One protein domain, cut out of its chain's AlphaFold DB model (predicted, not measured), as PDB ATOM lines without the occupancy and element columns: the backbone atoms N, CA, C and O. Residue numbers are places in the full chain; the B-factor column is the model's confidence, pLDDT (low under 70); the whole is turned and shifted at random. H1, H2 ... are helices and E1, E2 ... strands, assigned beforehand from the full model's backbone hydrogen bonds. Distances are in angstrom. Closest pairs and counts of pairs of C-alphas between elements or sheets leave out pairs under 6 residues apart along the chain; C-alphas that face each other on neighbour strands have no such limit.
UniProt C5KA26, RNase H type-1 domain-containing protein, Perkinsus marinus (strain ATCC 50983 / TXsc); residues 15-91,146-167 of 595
ATOM      1  N   GLN A  15     -35.608  17.447  17.302       89.44
ATOM      2  CA  GLN A  15     -35.283  18.629  18.092       89.44
ATOM      3  C   GLN A  15     -34.587  18.272  19.408       89.44
ATOM      4  O   GLN A  15     -33.555  18.855  19.710       89.44
ATOM      5  N   ALA A  16     -35.076  17.268  20.145       87.00
ATOM      6  CA  ALA A  16     -34.441  16.839  21.392       87.00
ATOM      7  C   ALA A  16     -33.001  16.343  21.168       87.00
ATOM      8  O   ALA A  16     -32.112  16.654  21.954       87.00
ATOM      9  N   LEU A  17     -32.753  15.618  20.071       88.75
ATOM     10  CA  LEU A  17     -31.411  15.145  19.713       88.75
ATOM     11  C   LEU A  17     -30.474  16.278  19.275       88.75
ATOM     12  O   LEU A  17     -29.273  16.197  19.518       88.75
ATOM     13  N   ILE A  18     -31.001  17.321  18.629       90.31
ATOM     14  CA  ILE A  18     -30.242  18.534  18.289       90.31
ATOM     15  C   ILE A  18     -29.940  19.339  19.560       90.31
ATOM     16  O   ILE A  18     -28.825  19.835  19.726       90.31
ATOM     17  N   ASP A  19     -30.907  19.436  20.472       90.31
ATOM     18  CA  ASP A  19     -30.779  20.171  21.728       90.31
ATOM     19  C   ASP A  19     -29.768  19.526  22.691       90.31
ATOM     20  O   ASP A  19     -29.112  20.249  23.437       90.31
ATOM     21  N   ASP A  20     -29.586  18.204  22.623       91.25
ATOM     22  CA  ASP A  20     -28.586  17.442  23.390       91.25
ATOM     23  C   ASP A  20     -27.140  17.619  22.876       91.25
ATOM     24  O   ASP A  20     -26.184  17.200  23.531       91.25
ATOM     25  N   LEU A  21     -26.935  18.232  21.703       91.00
ATOM     26  CA  LEU A  21     -25.588  18.486  21.183       91.00
ATOM     27  C   LEU A  21     -24.858  19.546  22.011       91.00
ATOM     28  O   LEU A  21     -25.402  20.627  22.278       91.00
ATOM     29  N   LYS A  22     -23.586  19.266  22.324       92.62
ATOM     30  CA  LYS A  22     -22.640  20.250  22.872       92.62
ATOM     31  C   LYS A  22     -22.421  21.395  21.881       92.62
ATOM     32  O   LYS A  22     -22.727  21.267  20.698       92.62
ATOM     33  N   THR A  23     -21.868  22.513  22.343       91.62
ATOM     34  CA  THR A  23     -21.661  23.709  21.509       91.62
ATOM     35  C   THR A  23     -20.855  23.415  20.241       91.62
ATOM     36  O   THR A  23     -21.303  23.745  19.147       91.62
ATOM     37  N   ASP A  24     -19.723  22.720  20.364       90.50
ATOM     38  CA  ASP A  24     -18.863  22.332  19.238       90.50
ATOM     39  C   ASP A  24     -19.546  21.328  18.292       90.50
ATOM     40  O   ASP A  24     -19.453  21.434  17.070       90.50
ATOM     41  N   GLU A  25     -20.292  20.370  18.849       92.38
ATOM     42  CA  GLU A  25     -21.097  19.419  18.077       92.38
ATOM     43  C   GLU A  25     -22.224  20.117  17.300       92.38
ATOM     44  O   GLU A  25     -22.538  19.732  16.172       92.38
ATOM     45  N   ARG A  26     -22.831  21.151  17.889       92.56
ATOM     46  CA  ARG A  26     -23.904  21.940  17.281       92.56
ATOM     47  C   ARG A  26     -23.384  22.835  16.160       92.56
ATOM     48  O   ARG A  26     -24.039  22.949  15.127       92.56
ATOM     49  N   GLU A  27     -22.205  23.428  16.329       92.19
ATOM     50  CA  GLU A  27     -21.513  24.159  15.262       92.19
ATOM     51  C   GLU A  27     -21.191  23.240  14.076       92.19
ATOM     52  O   GLU A  27     -21.495  23.582  12.932       92.19
ATOM     53  N   GLU A  28     -20.656  22.041  14.339       92.06
ATOM     54  CA  GLU A  28     -20.421  21.025  13.307       92.06
ATOM     55  C   GLU A  28     -21.724  20.623  12.609       92.06
ATOM     56  O   GLU A  28     -21.776  20.588  11.381       92.06
ATOM     57  N   TRP A  29     -22.782  20.342  13.372       93.50
ATOM     58  CA  TRP A  29     -24.102  20.008  12.841       93.50
ATOM     59  C   TRP A  29     -24.617  21.084  11.886       93.50
ATOM     60  O   TRP A  29     -24.952  20.777  10.743       93.50
ATOM     61  N   ASN A  30     -24.628  22.343  12.322       92.81
ATOM     62  CA  ASN A  30     -25.097  23.458  11.505       92.81
ATOM     63  C   ASN A  30     -24.247  23.620  10.241       92.81
ATOM     64  O   ASN A  30     -24.799  23.811   9.160       92.81
ATOM     65  N   ARG A  31     -22.920  23.463  10.349       93.44
ATOM     66  CA  ARG A  31     -22.019  23.490   9.190       93.44
ATOM     67  C   ARG A  31     -22.330  22.372   8.200       93.44
ATOM     68  O   ARG A  31     -22.366  22.628   7.003       93.44
ATOM     69  N   GLN A  32     -22.580  21.152   8.683       91.88
ATOM     70  CA  GLN A  32     -22.981  20.039   7.824       91.88
ATOM     71  C   GLN A  32     -24.289  20.375   7.100       91.88
ATOM     72  O   GLN A  32     -24.332  20.282   5.883       91.88
ATOM     73  N   ILE A  33     -25.333  20.814   7.811       93.69
ATOM     74  CA  ILE A  33     -26.631  21.175   7.208       93.69
ATOM     75  C   ILE A  33     -26.487  22.305   6.178       93.69
ATOM     76  O   ILE A  33     -27.105  22.240   5.114       93.69
ATOM     77  N   GLN A  34     -25.655  23.311   6.459       93.75
ATOM     78  CA  GLN A  34     -25.349  24.379   5.509       93.75
ATOM     79  C   GLN A  34     -24.630  23.839   4.268       93.75
ATOM     80  O   GLN A  34     -25.007  24.191   3.158       93.75
ATOM     81  N   GLU A  35     -23.684  22.907   4.418       91.38
ATOM     82  CA  GLU A  35     -22.999  22.280   3.279       91.38
ATOM     83  C   GLU A  35     -23.984  21.568   2.336       91.38
ATOM     84  O   GLU A  35     -23.854  21.688   1.119       91.38
ATOM     85  N   TYR A  36     -25.003  20.869   2.858       91.50
ATOM     86  CA  TYR A  36     -26.040  20.263   2.005       91.50
ATOM     87  C   TYR A  36     -26.825  21.312   1.200       91.50
ATOM     88  O   TYR A  36     -27.204  21.037   0.060       91.50
ATOM     89  N   GLN A  37     -27.050  22.500   1.766       93.06
ATOM     90  CA  GLN A  37     -27.728  23.604   1.082       93.06
ATOM     91  C   GLN A  37     -26.824  24.287   0.055       93.06
ATOM     92  O   GLN A  37     -27.229  24.462  -1.090       93.06
ATOM     93  N   ASP A  38     -25.581  24.604   0.424       92.06
ATOM     94  CA  ASP A  38     -24.603  25.261  -0.453       92.06
ATOM     95  C   ASP A  38     -24.290  24.409  -1.693       92.06
ATOM     96  O   ASP A  38     -24.027  24.926  -2.778       92.06
ATOM     97  N   ARG A  39     -24.342  23.079  -1.545       87.12
ATOM     98  CA  ARG A  39     -24.190  22.112  -2.643       87.12
ATOM     99  C   ARG A  39     -25.445  21.963  -3.507       87.12
ATOM    100  O   ARG A  39     -25.388  21.268  -4.519       87.12
ATOM    101  N   GLY A  40     -26.562  22.568  -3.107       88.62
ATOM    102  CA  GLY A  40     -27.855  22.435  -3.771       88.62
ATOM    103  C   GLY A  40     -28.473  21.043  -3.641       88.62
ATOM    104  O   GLY A  40     -29.309  20.684  -4.458       88.62
ATOM    105  N   TRP A  41     -28.050  20.239  -2.660       90.06
ATOM    106  CA  TRP A  41     -28.631  18.915  -2.427       90.06
ATOM    107  C   TRP A  41     -29.952  19.012  -1.677       90.06
ATOM    108  O   TRP A  41     -30.877  18.245  -1.959       90.06
ATOM    109  N   TRP A  42     -30.019  19.927  -0.705       92.94
ATOM    110  CA  TRP A  42     -31.216  20.232   0.071       92.94
ATOM    111  C   TRP A  42     -31.618  21.688  -0.147       92.94
ATOM    112  O   TRP A  42     -30.788  22.590  -0.062       92.94
ATOM    113  N   HIS A  43     -32.903  21.921  -0.374       92.31
ATOM    114  CA  HIS A  43     -33.473  23.250  -0.549       92.31
ATOM    115  C   HIS A  43     -34.309  23.595   0.669       92.31
ATOM    116  O   HIS A  43     -35.175  22.816   1.058       92.31
ATOM    117  N   LYS A  44     -34.047  24.745   1.290       93.75
ATOM    118  CA  LYS A  44     -34.898  25.248   2.367       93.75
ATOM    119  C   LYS A  44     -36.255  25.638   1.782       93.75
ATOM    120  O   LYS A  44     -36.311  26.338   0.776       93.75
ATOM    121  N   GLU A  45     -37.327  25.158   2.398       91.88
ATOM    122  CA  GLU A  45     -38.694  25.381   1.931       91.88
ATOM    123  C   GLU A  45     -39.403  26.366   2.863       91.88
ATOM    124  O   GLU A  45     -39.547  26.116   4.060       91.88
ATOM    125  N   ASP A  46     -39.879  27.481   2.305       87.81
ATOM    126  CA  ASP A  46     -40.626  28.496   3.064       87.81
ATOM    127  C   ASP A  46     -42.054  28.034   3.379       87.81
ATOM    128  O   ASP A  46     -42.674  28.456   4.362       87.81
ATOM    129  N   ARG A  47     -42.596  27.136   2.545       88.75
ATOM    130  CA  ARG A  47     -43.912  26.542   2.763       88.75
ATOM    131  C   ARG A  47     -43.807  25.307   3.645       88.75
ATOM    132  O   ARG A  47     -42.948  24.447   3.463       88.75
ATOM    133  N   LYS A  48     -44.785  25.144   4.535       84.69
ATOM    134  CA  LYS A  48     -44.978  23.858   5.208       84.69
ATOM    135  C   LYS A  48     -45.492  22.822   4.193       84.69
ATOM    136  O   LYS A  48     -46.343  23.160   3.364       84.69
ATOM    137  N   PRO A  49     -45.055  21.556   4.284       85.44
ATOM    138  CA  PRO A  49     -45.626  20.485   3.480       85.44
ATOM    139  C   PRO A  49     -47.114  20.302   3.784       85.44
ATOM    140  O   PRO A  49     -47.565  20.474   4.929       85.44
ATOM    141  N   THR A  50     -47.857  19.915   2.751       87.12
ATOM    142  CA  THR A  50     -49.248  19.463   2.830       87.12
ATOM    143  C   THR A  50     -49.369  18.237   3.739       87.12
ATOM    144  O   THR A  50     -48.381  17.595   4.109       87.12
ATOM    145  N   ARG A  51     -50.600  17.876   4.123       83.56
ATOM    146  CA  ARG A  51     -50.841  16.711   4.988       83.56
ATOM    147  C   ARG A  51     -50.271  15.420   4.392       83.56
ATOM    148  O   ARG A  51     -49.694  14.628   5.129       83.56
ATOM    149  N   GLU A  52     -50.406  15.224   3.085       79.62
ATOM    150  CA  GLU A  52     -49.881  14.042   2.393       79.62
ATOM    151  C   GLU A  52     -48.354  14.029   2.339       79.62
ATOM    152  O   GLU A  52     -47.738  13.011   2.651       79.62
ATOM    153  N   GLU A  53     -47.735  15.171   2.026       83.75
ATOM    154  CA  GLU A  53     -46.276  15.320   2.035       83.75
ATOM    155  C   GLU A  53     -45.699  15.050   3.434       83.75
ATOM    156  O   GLU A  53     -44.691  14.361   3.556       83.75
ATOM    157  N   ARG A  54     -46.370  15.489   4.512       83.25
ATOM    158  CA  ARG A  54     -45.955  15.191   5.899       83.25
ATOM    159  C   ARG A  54     -46.018  13.710   6.253       83.25
ATOM    160  O   ARG A  54     -45.211  13.248   7.060       83.25
ATOM    161  N   LEU A  55     -46.963  12.956   5.690       78.38
ATOM    162  CA  LEU A  55     -47.058  11.512   5.938       78.38
ATOM    163  C   LEU A  55     -45.851  10.761   5.365       78.38
ATOM    164  O   LEU A  55     -45.440   9.752   5.937       78.38
ATOM    165  N   LEU A  56     -45.265  11.286   4.287       78.12
ATOM    166  CA  LEU A  56     -44.069  10.764   3.629       78.12
ATOM    167  C   LEU A  56     -42.818  11.592   3.927       78.12
ATOM    168  O   LEU A  56     -41.787  11.399   3.293       78.12
ATOM    169  N   ALA A  57     -42.883  12.513   4.883       86.12
ATOM    170  CA  ALA A  57     -41.728  13.300   5.248       86.12
ATOM    171  C   ALA A  57     -40.698  12.435   5.970       86.12
ATOM    172  O   ALA A  57     -41.005  11.670   6.892       86.12
ATOM    173  N   ALA A  58     -39.452  12.627   5.574       88.62
ATOM    174  CA  ALA A  58     -38.301  12.153   6.295       88.62
ATOM    175  C   ALA A  58     -38.019  13.055   7.501       88.62
ATOM    176  O   ALA A  58     -38.426  14.215   7.542       88.62
ATOM    177  N   THR A  59     -37.300  12.543   8.494       90.75
ATOM    178  CA  THR A  59     -36.814  13.359   9.616       90.75
ATOM    179  C   THR A  59     -35.299  13.265   9.677       90.75
ATOM    180  O   THR A  59     -34.770  12.162   9.774       90.75
ATOM    181  N   VAL A  60     -34.599  14.398   9.626       93.44
ATOM    182  CA  VAL A  60     -33.145  14.430   9.824       93.44
ATOM    183  C   VAL A  60     -32.820  14.566  11.310       93.44
ATOM    184  O   VAL A  60     -33.510  15.277  12.036       93.44
ATOM    185  N   PHE A  61     -31.787  13.878  11.779       92.75
ATOM    186  CA  PHE A  61     -31.299  13.956  13.153       92.75
ATOM    187  C   PHE A  61     -29.775  13.739  13.208       92.75
ATOM    188  O   PHE A  61     -29.204  13.110  12.304       92.75
ATOM    189  N   PRO A  62     -29.095  14.273  14.237       93.00
ATOM    190  CA  PRO A  62     -27.659  14.106  14.399       93.00
ATOM    191  C   PRO A  62     -27.306  12.709  14.907       93.00
ATOM    192  O   PRO A  62     -27.962  12.153  15.787       93.00
ATOM    193  N   VAL A  63     -26.214  12.155  14.380       90.19
ATOM    194  CA  VAL A  63     -25.585  10.941  14.906       90.19
ATOM    195  C   VAL A  63     -24.126  11.232  15.233       90.19
ATOM    196  O   VAL A  63     -23.344  11.588  14.347       90.19
ATOM    197  N   ARG A  64     -23.764  11.037  16.505       88.81
ATOM    198  CA  ARG A  64     -22.378  11.083  16.982       88.81
ATOM    199  C   ARG A  64     -21.608   9.891  16.420       88.81
ATOM    200  O   ARG A  64     -21.998   8.739  16.615       88.81
ATOM    201  N   GLN A  65     -20.543  10.169  15.682       82.25
ATOM    202  CA  GLN A  65     -19.636   9.153  15.159       82.25
ATOM    203  C   GLN A  65     -18.523   8.869  16.173       82.25
ATOM    204  O   GLN A  65     -18.271   9.659  17.079       82.25
ATOM    205  N   CYS A  66     -17.850   7.725  16.032       72.94
ATOM    206  CA  CYS A  66     -16.692   7.418  16.865       72.94
ATOM    207  C   CYS A  66     -15.542   8.409  16.617       72.94
ATOM    208  O   CYS A  66     -15.388   8.925  15.509       72.94
ATOM    209  N   GLU A  67     -14.695   8.618  17.627       66.50
ATOM    210  CA  GLU A  67     -13.594   9.597  17.590       66.50
ATOM    211  C   GLU A  67     -12.591   9.368  16.448       66.50
ATOM    212  O   GLU A  67     -11.942  10.302  15.992       66.50
ATOM    213  N   ALA A  68     -12.499   8.141  15.930       58.31
ATOM    214  CA  ALA A  68     -11.629   7.783  14.809       58.31
ATOM    215  C   ALA A  68     -12.123   8.293  13.436       58.31
ATOM    216  O   ALA A  68     -11.486   8.023  12.413       58.31
ATOM    217  N   LYS A  69     -13.281   8.962  13.367       68.56
ATOM    218  CA  LYS A  69     -13.836   9.530  12.132       68.56
ATOM    219  C   LYS A  69     -13.557  11.028  12.061       68.56
ATOM    220  O   LYS A  69     -13.661  11.743  13.048       68.56
ATOM    221  N   THR A  70     -13.251  11.505  10.855       69.69
ATOM    222  CA  THR A  70     -13.009  12.931  10.585       69.69
ATOM    223  C   THR A  70     -14.260  13.781  10.801       69.69
ATOM    224  O   THR A  70     -14.164  14.911  11.266       69.69
ATOM    225  N   THR A  71     -15.441  13.233  10.505       76.81
ATOM    226  CA  THR A  71     -16.733  13.865  10.782       76.81
ATOM    227  C   THR A  71     -17.274  13.363  12.117       76.81
ATOM    228  O   THR A  71     -17.663  12.202  12.229       76.81
ATOM    229  N   LYS A  72     -17.320  14.233  13.129       83.81
ATOM    230  CA  LYS A  72     -17.810  13.873  14.470       83.81
ATOM    231  C   LYS A  72     -19.332  13.753  14.529       83.81
ATOM    232  O   LYS A  72     -19.844  12.846  15.179       83.81
ATOM    233  N   ILE A  73     -20.050  14.628  13.824       89.94
ATOM    234  CA  ILE A  73     -21.517  14.644  13.776       89.94
ATOM    235  C   ILE A  73     -21.976  14.441  12.338       89.94
ATOM    236  O   ILE A  73     -21.634  15.221  11.453       89.94
ATOM    237  N   ARG A  74     -22.763  13.391  12.094       89.06
ATOM    238  CA  ARG A  74     -23.306  13.086  10.768       89.06
ATOM    239  C   ARG A  74     -24.817  13.327  10.726       89.06
ATOM    240  O   ARG A  74     -25.523  12.772  11.567       89.06
ATOM    241  N   PRO A  75     -25.328  14.050   9.713       91.50
ATOM    242  CA  PRO A  75     -26.750  14.055   9.396       91.50
ATOM    243  C   PRO A  75     -27.226  12.690   8.914       91.50
ATOM    244  O   PRO A  75     -26.724  12.159   7.918       91.50
ATOM    245  N   CYS A  76     -28.199  12.138   9.633       91.38
ATOM    246  CA  CYS A  76     -28.897  10.912   9.280       91.38
ATOM    247  C   CYS A  76     -30.370  11.230   9.051       91.38
ATOM    248  O   CYS A  76     -30.980  11.952   9.832       91.38
ATOM    249  N   VAL A  77     -30.934  10.691   7.974       90.69
ATOM    250  CA  VAL A  77     -32.325  10.929   7.590       90.69
ATOM    251  C   VAL A  77     -33.120   9.641   7.810       90.69
ATOM    252  O   VAL A  77     -32.801   8.603   7.231       90.69
ATOM    253  N   ASP A  78     -34.153   9.689   8.652       89.38
ATOM    254  CA  ASP A  78     -35.104   8.588   8.816       89.38
ATOM    255  C   ASP A  78     -36.071   8.566   7.633       89.38
ATOM    256  O   ASP A  78     -36.988   9.384   7.538       89.38
ATOM    257  N   LEU A  79     -35.848   7.606   6.742       86.75
ATOM    258  CA  LEU A  79     -36.634   7.390   5.532       86.75
ATOM    259  C   LEU A  79     -37.520   6.145   5.628       86.75
ATOM    260  O   LEU A  79     -38.003   5.671   4.603       86.75
ATOM    261  N   ARG A  80     -37.771   5.597   6.829       84.94
ATOM    262  CA  ARG A  80     -38.594   4.381   6.980       84.94
ATOM    263  C   ARG A  80     -39.967   4.514   6.320       84.94
ATOM    264  O   ARG A  80     -40.337   3.624   5.565       84.94
ATOM    265  N   LYS A  81     -40.661   5.639   6.525       82.44
ATOM    266  CA  LYS A  81     -41.973   5.902   5.908       82.44
ATOM    267  C   LYS A  81     -41.892   6.041   4.377       82.44
ATOM    268  O   LYS A  81     -42.601   5.308   3.695       82.44
ATOM    269  N   PRO A  82     -41.012   6.887   3.796       79.62
ATOM    270  CA  PRO A  82     -40.759   6.882   2.349       79.62
ATOM    271  C   PRO A  82     -40.456   5.500   1.770       79.62
ATOM    272  O   PRO A  82     -40.957   5.141   0.705       79.62
ATOM    273  N   ASN A  83     -39.671   4.700   2.490       82.12
ATOM    274  CA  ASN A  83     -39.242   3.382   2.041       82.12
ATOM    275  C   ASN A  83     -40.366   2.341   1.990       82.12
ATOM    276  O   ASN A  83     -40.191   1.334   1.309       82.12
ATOM    277  N   GLU A  84     -41.509   2.572   2.645       78.56
ATOM    278  CA  GLU A  84     -42.704   1.728   2.492       78.56
ATOM    279  C   GLU A  84     -43.294   1.822   1.078       78.56
ATOM    280  O   GLU A  84     -43.931   0.879   0.613       78.56
ATOM    281  N   ARG A  85     -43.074   2.947   0.385       72.81
ATOM    282  CA  ARG A  85     -43.565   3.188  -0.981       72.81
ATOM    283  C   ARG A  85     -42.476   3.092  -2.045       72.81
ATOM    284  O   ARG A  85     -42.790   2.918  -3.218       72.81
ATOM    285  N   ALA A  86     -41.208   3.215  -1.658       68.81
ATOM    286  CA  ALA A  86     -40.099   3.137  -2.596       68.81
ATOM    287  C   ALA A  86     -39.834   1.684  -3.053       68.81
ATOM    288  O   ALA A  86     -39.944   0.748  -2.253       68.81
ATOM    289  N   PRO A  87     -39.427   1.467  -4.320       65.56
ATOM    290  CA  PRO A  87     -39.047   0.145  -4.809       65.56
ATOM    291  C   PRO A  87     -37.933  -0.469  -3.954       65.56
ATOM    292  O   PRO A  87     -36.905   0.160  -3.704       65.56
ATOM    293  N   THR A  88     -38.118  -1.713  -3.516       63.41
ATOM    294  CA  THR A  88     -37.120  -2.399  -2.680       63.41
ATOM    295  C   THR A  88     -36.009  -3.033  -3.517       63.41
ATOM    296  O   THR A  88     -36.219  -3.436  -4.658       63.41
ATOM    297  N   LEU A  89     -34.838  -3.256  -2.913       59.50
ATOM    298  CA  LEU A  89     -33.758  -4.042  -3.530       59.50
ATOM    299  C   LEU A  89     -34.184  -5.466  -3.927       59.50
ATOM    300  O   LEU A  89     -33.637  -6.021  -4.873       59.50
ATOM    301  N   ARG A  90     -35.187  -6.061  -3.260       52.97
ATOM    302  CA  ARG A  90     -35.702  -7.395  -3.631       52.97
ATOM    303  C   ARG A  90     -36.313  -7.413  -5.032       52.97
ATOM    304  O   ARG A  90     -36.262  -8.443  -5.696       52.97
ATOM    305  N   SER A  91     -36.821  -6.276  -5.505       47.47
ATOM    306  CA  SER A  91     -37.357  -6.106  -6.858       47.47
ATOM    307  C   SER A  91     -36.288  -6.298  -7.946       47.47
ATOM    308  O   SER A  91     -36.621  -6.666  -9.069       47.47
ATOM    309  N   GLU A 146     -43.934  15.720 -10.314       65.06
ATOM    310  CA  GLU A 146     -42.659  15.568  -9.613       65.06
ATOM    311  C   GLU A 146     -42.850  15.628  -8.092       65.06
ATOM    312  O   GLU A 146     -43.247  16.644  -7.517       65.06
ATOM    313  N   ARG A 147     -42.497  14.545  -7.398       70.06
ATOM    314  CA  ARG A 147     -42.500  14.493  -5.936       70.06
ATOM    315  C   ARG A 147     -41.101  14.762  -5.407       70.06
ATOM    316  O   ARG A 147     -40.126  14.159  -5.827       70.06
ATOM    317  N   ARG A 148     -40.987  15.637  -4.415       79.25
ATOM    318  CA  ARG A 148     -39.718  15.870  -3.709       79.25
ATOM    319  C   ARG A 148     -39.670  15.065  -2.421       79.25
ATOM    320  O   ARG A 148     -40.704  14.806  -1.798       79.25
ATOM    321  N   VAL A 149     -38.467  14.708  -1.983       85.75
ATOM    322  CA  VAL A 149     -38.273  14.148  -0.644       85.75
ATOM    323  C   VAL A 149     -38.295  15.298   0.353       85.75
ATOM    324  O   VAL A 149     -37.351  16.078   0.424       85.75
ATOM    325  N   TRP A 150     -39.373  15.397   1.125       89.62
ATOM    326  CA  TRP A 150     -39.483  16.356   2.223       89.62
ATOM    327  C   TRP A 150     -38.694  15.865   3.433       89.62
ATOM    328  O   TRP A 150     -38.840  14.718   3.848       89.62
ATOM    329  N   ILE A 151     -37.875  16.734   4.015       92.12
ATOM    330  CA  ILE A 151     -36.995  16.438   5.144       92.12
ATOM    331  C   ILE A 151     -37.294  17.445   6.252       92.12
ATOM    332  O   ILE A 151     -37.052  18.642   6.111       92.12
ATOM    333  N   ARG A 152     -37.811  16.956   7.376       92.00
ATOM    334  CA  ARG A 152     -38.031  17.761   8.577       92.00
ATOM    335  C   ARG A 152     -36.741  17.889   9.376       92.00
ATOM    336  O   ARG A 152     -36.141  16.864   9.708       92.00
ATOM    337  N   HIS A 153     -36.375  19.114   9.739       91.06
ATOM    338  CA  HIS A 153     -35.260  19.445  10.626       91.06
ATOM    339  C   HIS A 153     -35.792  20.142  11.880       91.06
ATOM    340  O   HIS A 153     -36.475  21.164  11.798       91.06
ATOM    341  N   GLY A 154     -35.543  19.533  13.042       87.25
ATOM    342  CA  GLY A 154     -36.152  19.985  14.288       87.25
ATOM    343  C   GLY A 154     -37.684  19.973  14.219       87.25
ATOM    344  O   GLY A 154     -38.287  19.124  13.551       87.25
ATOM    345  N   ASP A 155     -38.307  20.926  14.907       84.00
ATOM    346  CA  ASP A 155     -39.770  21.037  14.970       84.00
ATOM    347  C   ASP A 155     -40.354  22.026  13.945       84.00
ATOM    348  O   ASP A 155     -41.556  21.996  13.657       84.00
ATOM    349  N   HIS A 156     -39.526  22.902  13.371       82.06
ATOM    350  CA  HIS A 156     -40.013  24.072  12.631       82.06
ATOM    351  C   HIS A 156     -39.436  24.232  11.226       82.06
ATOM    352  O   HIS A 156     -40.070  24.900  10.406       82.06
ATOM    353  N   GLU A 157     -38.295  23.615  10.919       91.19
ATOM    354  CA  GLU A 157     -37.631  23.795   9.630       91.19
ATOM    355  C   GLU A 157     -37.888  22.621   8.681       91.19
ATOM    356  O   GLU A 157     -37.959  21.448   9.067       91.19
ATOM    357  N   TRP A 158     -38.043  22.962   7.404       92.81
ATOM    358  CA  TRP A 158     -38.322  22.017   6.337       92.81
ATOM    359  C   TRP A 158     -37.351  22.222   5.188       92.81
ATOM    360  O   TRP A 158     -37.106  23.343   4.742       92.81
ATOM    361  N   PHE A 159     -36.833  21.103   4.705       94.00
ATOM    362  CA  PHE A 159     -36.043  21.022   3.494       94.00
ATOM    363  C   PHE A 159     -36.738  20.111   2.487       94.00
ATOM    364  O   PHE A 159     -37.518  19.230   2.859       94.00
ATOM    365  N   SER A 160     -36.416  20.278   1.213       91.06
ATOM    366  CA  SER A 160     -36.730  19.319   0.163       91.06
ATOM    367  C   SER A 160     -35.456  18.870  -0.550       91.06
ATOM    368  O   SER A 160     -34.437  19.560  -0.531       91.06
ATOM    369  N   SER A 161     -35.492  17.690  -1.157       89.31
ATOM    370  CA  SER A 161     -34.426  17.202  -2.029       89.31
ATOM    371  C   SER A 161     -35.034  16.547  -3.263       89.31
ATOM    372  O   SER A 161     -35.995  15.778  -3.158       89.31
ATOM    373  N   ASP A 162     -34.463  16.861  -4.422       84.12
ATOM    374  CA  ASP A 162     -34.723  16.237  -5.723       84.12
ATOM    375  C   ASP A 162     -33.634  15.210  -6.082       84.12
ATOM    376  O   ASP A 162     -33.529  14.753  -7.218       84.12
ATOM    377  N   ALA A 163     -32.795  14.851  -5.112       86.25
ATOM    378  CA  ALA A 163     -31.690  13.924  -5.264       86.25
ATOM    379  C   ALA A 163     -31.911  12.651  -4.437       86.25
ATOM    380  O   ALA A 163     -32.812  12.552  -3.600       86.25
ATOM    381  N   LEU A 164     -31.080  11.640  -4.680       85.44
ATOM    382  CA  LEU A 164     -31.188  10.347  -4.013       85.44
ATOM    383  C   LEU A 164     -30.686  10.459  -2.565       85.44
ATOM    384  O   LEU A 164     -29.530  10.190  -2.261       85.44
ATOM    385  N   VAL A 165     -31.559  10.872  -1.648       87.06
ATOM    386  CA  VAL A 165     -31.215  11.048  -0.228       87.06
ATOM    387  C   VAL A 165     -30.695   9.736   0.377       87.06
ATOM    388  O   VAL A 165     -31.297   8.668   0.218       87.06
ATOM    389  N   PHE A 166     -29.579   9.802   1.116       87.06
ATOM    390  CA  PHE A 166     -29.037   8.634   1.821       87.06
ATOM    391  C   PHE A 166     -30.083   8.011   2.748       87.06
ATOM    392  O   PHE A 166     -30.614   8.676   3.633       87.06
ATOM    393  N   GLY A 167     -30.293   6.705   2.585       84.69
ATOM    394  CA  GLY A 167     -31.265   5.923   3.350       84.69
ATOM    395  C   GLY A 167     -32.514   5.546   2.553       84.69
ATOM    396  O   GLY A 167     -33.292   4.726   3.039       84.69
TER     397      GLY A 167
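Overview. This is residues 15 to 91 and 146 to 167 of the 595 residues of the protein "RNase H type-1 domain-containing protein" of Perkinsus marinus (strain ATCC 50983 / TXsc) (UniProt C5KA26). Two strand hairpins, E1 with E2 and E3 with E4, join side by side into one strongly twisted sheet, curled like part of a barrel, and the long helix H2 covers one face of it over E2 and E1. Three short helices sit round this sheet: H1 beside its strands, H3 and H4 only grazing it, while residues 86 to 91 stick out as a free tail. The printed part has 99 residues, with four named helices and four named strands in the order H1 H2 H3 E1 E2 H4 E3 E4; the sheet is mixed, in the order E2 E1 E3 E4, and the class is mixed, helices and strands. The whole is compact, with a radius of gyration of the C-alphas of 14.2 A and spans of 37 by 35 by 26 A.

Arrangement. Begin at H1, residues 15 to 19, whose closest C-alpha pair with E1, residues 58 to 64, is Ile 18 and Pro 62, 6.4 A apart. H2, residues 23 to 38, is on the sheet at a height of 8.8 A, over E1 and E2, residues 73 to 78; look at the C-alphas of Trp 29 and Ile 73, its closest pair with E2, 6.0 A apart. On the local plane H2 runs slantwise to the strands, at 57 degrees to E2. H1 lies on the opposite face from H2, over none of the strands, though its local plane is fitted to only 6 C-alphas; the two helices are close but not clearly touching, Ile 18 and Arg 26 being closest with C-alphas 7.3 A apart. H3, residues 51 to 55, only grazes the sheet with residues 53 to 55, as does H4, residues 80 to 85, with residues 80 to 83. The hairpin E1 and E2 is antiparallel; find N 61 and O 76 at 2.9 A. E1 is parallel to E3, residues 149 to 153, with N 60 and O 152 at 2.9 A. The hairpin E3 and E4, residues 157 to 161, is antiparallel, with N 151 and O 159 at 2.8 A. Each O i to N i+4 pair is within hydrogen-bond range in H1, H2 and H3, against 1 of 2 in H4.

Along the chain. Find C-alpha 15 at (-35.283, 18.629, 18.092), where H1 begins. From C-alpha 23 at (-21.661, 23.709, 21.509), H2 runs 22.2 A. E1 runs 19.2 A, E2 15.7 A, E3 12.8 A and E4 13.8 A, ending at C-alpha 161 at (-34.426, 17.202, -2.029).

Size, cuts and confidence. The C-alphas of Thr 23 and Ser 91 are the two farthest apart, 44.0 A. Residues 92 to 145 are not printed, and C-alphas 91 and 146 stand 22.5 A apart across this cut. The link H2 to H3 is long, 12 residues. Look for pLDDT under 70 at residues 67 to 70, 86 to 91 and 146.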